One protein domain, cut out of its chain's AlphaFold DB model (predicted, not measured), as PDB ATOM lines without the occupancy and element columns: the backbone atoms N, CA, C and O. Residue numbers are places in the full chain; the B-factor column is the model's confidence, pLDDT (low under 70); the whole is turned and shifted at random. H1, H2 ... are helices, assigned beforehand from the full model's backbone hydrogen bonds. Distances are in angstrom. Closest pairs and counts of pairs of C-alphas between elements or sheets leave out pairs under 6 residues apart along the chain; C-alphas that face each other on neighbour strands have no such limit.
ATOM      1  N   THR A  51     232.920 180.482 231.676       53.00
ATOM      2  CA  THR A  51     233.258 179.261 230.928       53.00
ATOM      3  C   THR A  51     234.736 179.195 230.531       53.00
ATOM      4  O   THR A  51     235.208 178.141 230.142       53.00
ATOM      5  N   GLN A  52     235.461 180.312 230.644       55.38
ATOM      6  CA  GLN A  52     236.905 180.441 230.454       55.38
ATOM      7  C   GLN A  52     237.741 179.875 231.612       55.38
ATOM      8  O   GLN A  52     238.894 179.526 231.399       55.38
ATOM      9  N   CYS A  53     237.190 179.803 232.827       55.59
ATOM     10  CA  CYS A  53     237.832 179.171 233.987       55.59
ATOM     11  C   CYS A  53     237.421 177.703 234.152       55.59
ATOM     12  O   CYS A  53     237.843 177.051 235.105       55.59
ATOM     13  N   LEU A  54     236.561 177.210 233.260       57.88
ATOM     14  CA  LEU A  54     236.219 175.807 233.179       57.88
ATOM     15  C   LEU A  54     237.061 175.174 232.070       57.88
ATOM     16  O   LEU A  54     237.039 175.651 230.936       57.88
ATOM     17  N   ASP A  55     237.778 174.100 232.395       62.22
ATOM     18  CA  ASP A  55     238.356 173.210 231.391       62.22
ATOM     19  C   ASP A  55     237.236 172.679 230.484       62.22
ATOM     20  O   ASP A  55     236.044 172.763 230.818       62.22
ATOM     21  N   THR A  56     237.585 172.131 229.316       67.69
ATOM     22  CA  THR A  56     236.573 171.533 228.439       67.69
ATOM     23  C   THR A  56     235.748 170.543 229.266       67.69
ATOM     24  O   THR A  56     236.332 169.704 229.947       67.69
ATOM     25  N   PRO A  57     234.403 170.597 229.238       63.78
ATOM     26  CA  PRO A  57     233.574 169.712 230.048       63.78
ATOM     27  C   PRO A  57     233.960 168.225 229.904       63.78
ATOM     28  O   PRO A  57     233.919 167.481 230.880       63.78
ATOM     29  N   SER A  58     234.389 167.815 228.706       64.88
ATOM     30  CA  SER A  58     234.910 166.476 228.392       64.88
ATOM     31  C   SER A  58     236.152 166.067 229.180       64.88
ATOM     32  O   SER A  58     236.374 164.877 229.369       64.88
ATOM     33  N   ASP A  59     236.942 167.028 229.644       70.62
ATOM     34  CA  ASP A  59     238.272 166.802 230.206       70.62
ATOM     35  C   ASP A  59     238.213 166.666 231.736       70.62
ATOM     36  O   ASP A  59     239.175 166.237 232.375       70.62
ATOM     37  N   TYR A  60     237.059 166.960 232.347       78.25
ATOM     38  CA  TYR A  60     236.868 166.745 233.775       78.25
ATOM     39  C   TYR A  60     236.833 165.259 234.123       78.25
ATOM     40  O   TYR A  60     236.075 164.474 233.547       78.25
ATOM     41  N   ALA A  61     237.569 164.893 235.175       82.06
ATOM     42  CA  ALA A  61     237.652 163.519 235.665       82.06
ATOM     43  C   ALA A  61     236.272 162.895 235.939       82.06
ATOM     44  O   ALA A  61     236.032 161.745 235.580       82.06
ATOM     45  N   TRP A  62     235.331 163.656 236.513       84.25
ATOM     46  CA  TRP A  62     233.972 163.161 236.754       84.25
ATOM     47  C   TRP A  62     233.211 162.893 235.447       84.25
ATOM     48  O   TRP A  62     232.457 161.926 235.383       84.25
ATOM     49  N   MET A  63     233.423 163.702 234.401       85.25
ATOM     50  CA  MET A  63     232.772 163.541 233.099       85.25
ATOM     51  C   MET A  63     233.312 162.297 232.393       85.25
ATOM     52  O   MET A  63     232.523 161.475 231.941       85.25
ATOM     53  N   MET A  64     234.633 162.095 232.405       86.69
ATOM     54  CA  MET A  64     235.274 160.882 231.882       86.69
ATOM     55  C   MET A  64     234.807 159.621 232.614       86.69
ATOM     56  O   MET A  64     234.530 158.592 231.994       86.69
ATOM     57  N   LEU A  65     234.656 159.699 233.938       89.44
ATOM     58  CA  LEU A  65     234.087 158.611 234.730       89.44
ATOM     59  C   LEU A  65     232.597 158.406 234.458       89.44
ATOM     60  O   LEU A  65     232.130 157.278 234.595       89.44
ATOM     61  N   TYR A  66     231.853 159.448 234.084       87.88
ATOM     62  CA  TYR A  66     230.436 159.369 233.722       87.88
ATOM     63  C   TYR A  66     230.216 158.801 232.312       87.88
ATOM     64  O   TYR A  66     229.227 158.112 232.090       87.88
ATOM     65  N   THR A  67     231.104 159.051 231.350       86.31
ATOM     66  CA  THR A  67     230.988 158.496 229.988       86.31
ATOM     67  C   THR A  67     231.613 157.113 229.865       86.31
ATOM     68  O   THR A  67     231.002 156.225 229.274       86.31
ATOM     69  N   HIS A  68     232.801 156.908 230.435       86.56
ATOM     70  CA  HIS A  68     233.620 155.714 230.186       86.56
ATOM     71  C   HIS A  68     233.851 154.836 231.422       86.56
ATOM     72  O   HIS A  68     234.256 153.684 231.283       86.56
ATOM     73  N   GLY A  69     233.615 155.355 232.630       88.19
ATOM     74  CA  GLY A  69     233.814 154.597 233.870       88.19
ATOM     75  C   GLY A  69     232.763 153.504 234.105       88.19
ATOM     76  O   GLY A  69     231.753 153.426 233.407       88.19
ATOM     77  N   SER A  70     232.978 152.678 235.131       92.44
ATOM     78  CA  SER A  70     231.933 151.815 235.695       92.44
ATOM     79  C   SER A  70     231.106 152.580 236.733       92.44
ATOM     80  O   SER A  70     231.572 153.574 237.296       92.44
ATOM     81  N   ASP A  71     229.900 152.097 237.036       92.62
ATOM     82  CA  ASP A  71     229.055 152.692 238.081       92.62
ATOM     83  C   ASP A  71     229.730 152.676 239.457       92.62
ATOM     84  O   ASP A  71     229.596 153.640 240.207       92.62
ATOM     85  N   ILE A  72     230.507 151.625 239.755       93.38
ATOM     86  CA  ILE A  72     231.289 151.505 240.993       93.38
ATOM     87  C   ILE A  72     232.355 152.603 241.048       93.38
ATOM     88  O   ILE A  72     232.423 153.346 242.019       93.38
ATOM     89  N   ASN A  73     233.144 152.773 239.985       89.69
ATOM     90  CA  ASN A  73     234.181 153.808 239.955       89.69
ATOM     91  C   ASN A  73     233.566 155.206 240.079       89.69
ATOM     92  O   ASN A  73     234.102 156.072 240.769       89.69
ATOM     93  N   PHE A  74     232.427 155.417 239.422       91.50
ATOM     94  CA  PHE A  74     231.733 156.692 239.431       91.50
ATOM     95  C   PHE A  74     231.161 157.036 240.813       91.50
ATOM     96  O   PHE A  74     231.389 158.145 241.302       91.50
ATOM     97  N   ILE A  75     230.472 156.097 241.474       93.88
ATOM     98  CA  ILE A  75     229.935 156.329 242.820       93.88
ATOM     99  C   ILE A  75     231.053 156.457 243.856       93.88
ATOM    100  O   ILE A  75     230.946 157.290 244.747       93.88
ATOM    101  N   THR A  76     232.157 155.719 243.721       92.06
ATOM    102  CA  THR A  76     233.312 155.865 244.618       92.06
ATOM    103  C   THR A  76     233.981 157.232 244.470       92.06
ATOM    104  O   THR A  76     234.394 157.815 245.468       92.06
ATOM    105  N   ALA A  77     234.071 157.766 243.250       90.19
ATOM    106  CA  ALA A  77     234.707 159.060 243.002       90.19
ATOM    107  C   ALA A  77     233.815 160.265 243.342       90.19
ATOM    108  O   ALA A  77     234.325 161.320 243.710       90.19
ATOM    109  N   THR A  78     232.494 160.139 243.183       88.31
ATOM    110  CA  THR A  78     231.560 161.280 243.282       88.31
ATOM    111  C   THR A  78     230.576 161.184 244.445       88.31
ATOM    112  O   THR A  78     229.845 162.140 244.703       88.31
ATOM    113  N   SER A  79     230.512 160.037 245.127       93.50
ATOM    114  CA  SER A  79     229.472 159.689 246.110       93.50
ATOM    115  C   SER A  79     228.039 159.760 245.561       93.50
ATOM    116  O   SER A  79     227.075 159.720 246.326       93.50
ATOM    117  N   LEU A  80     227.874 159.848 244.237       92.06
ATOM    118  CA  LEU A  80     226.588 159.931 243.554       92.06
ATOM    119  C   LEU A  80     226.451 158.796 242.542       92.06
ATOM    120  O   LEU A  80     227.385 158.436 241.832       92.06
ATOM    121  N   THR A  81     225.243 158.245 242.436       94.56
ATOM    122  CA  THR A  81     224.927 157.335 241.331       94.56
ATOM    123  C   THR A  81     224.812 158.126 240.031       94.56
ATOM    124  O   THR A  81     224.435 159.305 240.029       94.56
ATOM    125  N   ARG A  82     225.052 157.469 238.891       91.56
ATOM    126  CA  ARG A  82     224.821 158.094 237.579       91.56
ATOM    127  C   ARG A  82     223.386 158.581 237.409       91.56
ATOM    128  O   ARG A  82     223.177 159.648 236.845       91.56
ATOM    129  N   SER A  83     222.410 157.847 237.946       92.88
ATOM    130  CA  SER A  83     220.999 158.257 237.936       92.88
ATOM    131  C   SER A  83     220.773 159.563 238.706       92.88
ATOM    132  O   SER A  83     220.130 160.475 238.187       92.88
ATOM    133  N   ALA A  84     221.356 159.701 239.903       92.88
ATOM    134  CA  ALA A  84     221.253 160.927 240.694       92.88
ATOM    135  C   ALA A  84     221.894 162.125 239.973       92.88
ATOM    136  O   ALA A  84     221.270 163.183 239.867       92.88
ATOM    137  N   ILE A  85     223.091 161.943 239.400       89.62
ATOM    138  CA  ILE A  85     223.750 162.964 238.566       89.62
ATOM    139  C   ILE A  85     222.886 163.321 237.353       89.62
ATOM    140  O   ILE A  85     222.690 164.499 237.072       89.62
ATOM    141  N   HIS A  86     222.310 162.340 236.660       88.31
ATOM    142  CA  HIS A  86     221.463 162.594 235.497       88.31
ATOM    143  C   HIS A  86     220.215 163.414 235.859       88.31
ATOM    144  O   HIS A  86     219.857 164.356 235.149       88.31
ATOM    145  N   GLN A  87     219.566 163.106 236.984       89.56
ATOM    146  CA  GLN A  87     218.435 163.895 237.485       89.56
ATOM    147  C   GLN A  87     218.849 165.326 237.833       89.56
ATOM    148  O   GLN A  87     218.129 166.274 237.503       89.56
ATOM    149  N   LEU A  88     220.020 165.485 238.452       88.25
ATOM    150  CA  LEU A  88     220.585 166.787 238.771       88.25
ATOM    151  C   LEU A  88     220.818 167.596 237.486       88.25
ATOM    152  O   LEU A  88     220.273 168.690 237.347       88.25
ATOM    153  N   LEU A  89     221.513 167.021 236.500       84.25
ATOM    154  CA  LEU A  89     221.757 167.647 235.197       84.25
ATOM    155  C   LEU A  89     220.452 168.017 234.481       84.25
ATOM    156  O   LEU A  89     220.337 169.128 233.968       84.25
ATOM    157  N   ARG A  90     219.425 167.154 234.504       84.00
ATOM    158  CA  ARG A  90     218.100 167.488 233.951       84.00
ATOM    159  C   ARG A  90     217.476 168.695 234.646       84.00
ATOM    160  O   ARG A  90     216.932 169.563 233.965       84.00
ATOM    161  N   ARG A  91     217.559 168.787 235.975       82.94
ATOM    162  CA  ARG A  91     217.020 169.932 236.723       82.94
ATOM    163  C   ARG A  91     217.793 171.217 236.426       82.94
ATOM    164  O   ARG A  91     217.165 172.256 236.230       82.94
ATOM    165  N   PHE A  92     219.119 171.130 236.336       75.44
ATOM    166  CA  PHE A  92     219.982 172.271 236.031       75.44
ATOM    167  C   PHE A  92     219.910 172.715 234.569       75.44
ATOM    168  O   PHE A  92     220.064 173.902 234.305       75.44
ATOM    169  N   SER A  93     219.592 171.820 233.629       75.62
ATOM    170  CA  SER A  93     219.492 172.151 232.197       75.62
ATOM    171  C   SER A  93     218.527 173.304 231.896       75.62
ATOM    172  O   SER A  93     218.738 174.056 230.955       75.62
ATOM    173  N   ARG A  94     217.504 173.520 232.735       73.69
ATOM    174  CA  ARG A  94     216.555 174.640 232.590       73.69
ATOM    175  C   ARG A  94     217.201 176.010 232.816       73.69
ATOM    176  O   ARG A  94     216.634 177.016 232.408       73.69
ATOM    177  N   PHE A  95     218.352 176.043 233.480       70.44
ATOM    178  CA  PHE A  95     219.080 177.258 233.838       70.44
ATOM    179  C   PHE A  95     220.304 177.505 232.948       70.44
ATOM    180  O   PHE A  95     220.910 178.569 233.049       70.44
ATOM    181  N   TYR A  96     220.652 176.560 232.067       61.44
ATOM    182  CA  TYR A  96     221.793 176.670 231.163       61.44
ATOM    183  C   TYR A  96     221.370 176.377 229.726       61.44
ATOM    184  O   TYR A  96     220.883 175.294 229.412       61.44
ATOM    185  N   TYR A  97     221.609 177.328 228.829       56.56
ATOM    186  CA  TYR A  97     221.542 177.067 227.397       56.56
ATOM    187  C   TYR A  97     222.841 176.376 226.978       56.56
ATOM    188  O   TYR A  97     223.906 176.985 227.053       56.56
TER     189      TYR A  97
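What this domain is: This is residues 51 to 97 of the 112 residues of an uncharacterized protein of Phytophthora fragariae (UniProt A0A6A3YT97). The printed part is an open U: the longest helix, H3, makes one arm, the short helical hairpin of H1 and H2 makes the closed end, and residues 51 to 57, which hold no named helix, make the other arm. The two arms run out from the hairpin with a gap between them, and residues 51 to 57 and 87 to 97 stand free. The printed part has 47 residues with three named helices, H1, H2 and H3 in that order, and no named strand; the class is all helix. The whole is only just loose, close to compact, with a radius of gyration of the C-alphas of 11.5 A, and its C-alphas span 30 by 22 by 15 A.

How they stand to each other: Begin at H3, residues 82 to 93, and look at its first residue. With residue 82 alone it touches H2, residues 71 to 78, and only just, with 3 pairs of C-alphas within 8 A. The closest C-alphas of the two are those of Asp 71 and Arg 82, 6.9 A apart. H2 and H3 run the same way at a steep tilt of 56 degrees. Now turn to H1, residues 61 to 67, which touches H2; their closest C-alphas, those of Leu 65 and Phe 74, are 5.6 A apart. H1 and H2 run opposite ways at a shallow tilt of 27 degrees and form a helical hairpin. H1 and H3 are close but not clearly touching, the closest C-alphas being those of Tyr 66 and Arg 82 at 6.9 A, and their lines are about perpendicular at 79 degrees. In H1, H2 and H3 every O i to N i+4 pair is within hydrogen-bond range.

Where its parts are: Find C-alpha 82 at (224.821, 158.094, 237.579); from there H3 runs 16.0 A to C-alpha 93 at (219.492, 172.151, 232.197). H2 begins at C-alpha 71, at (229.055, 152.692, 238.081), and measures 10.3 A from its first to its last C-alpha, Asp 71 to Thr 78. H1 begins at C-alpha 61, at (237.652, 163.519, 235.665), and measures 10.1 A to the C-alpha of Thr 67.

The domain as a whole: Look for the two C-alphas farthest apart at Gln 52 and Ile 72, 31.3 A from each other. The first and last printed C-alphas, those of Thr 51 and Tyr 97, are 12.4 A apart. The printed part has no cut, and the links H1 to H2 and H2 to H3 are tight, with 3 residues in each. In the B-factor column of this predicted model, the mean pLDDT of the printed part is 81.0, and residues 51 to 58 and 96 to 97 are under 70.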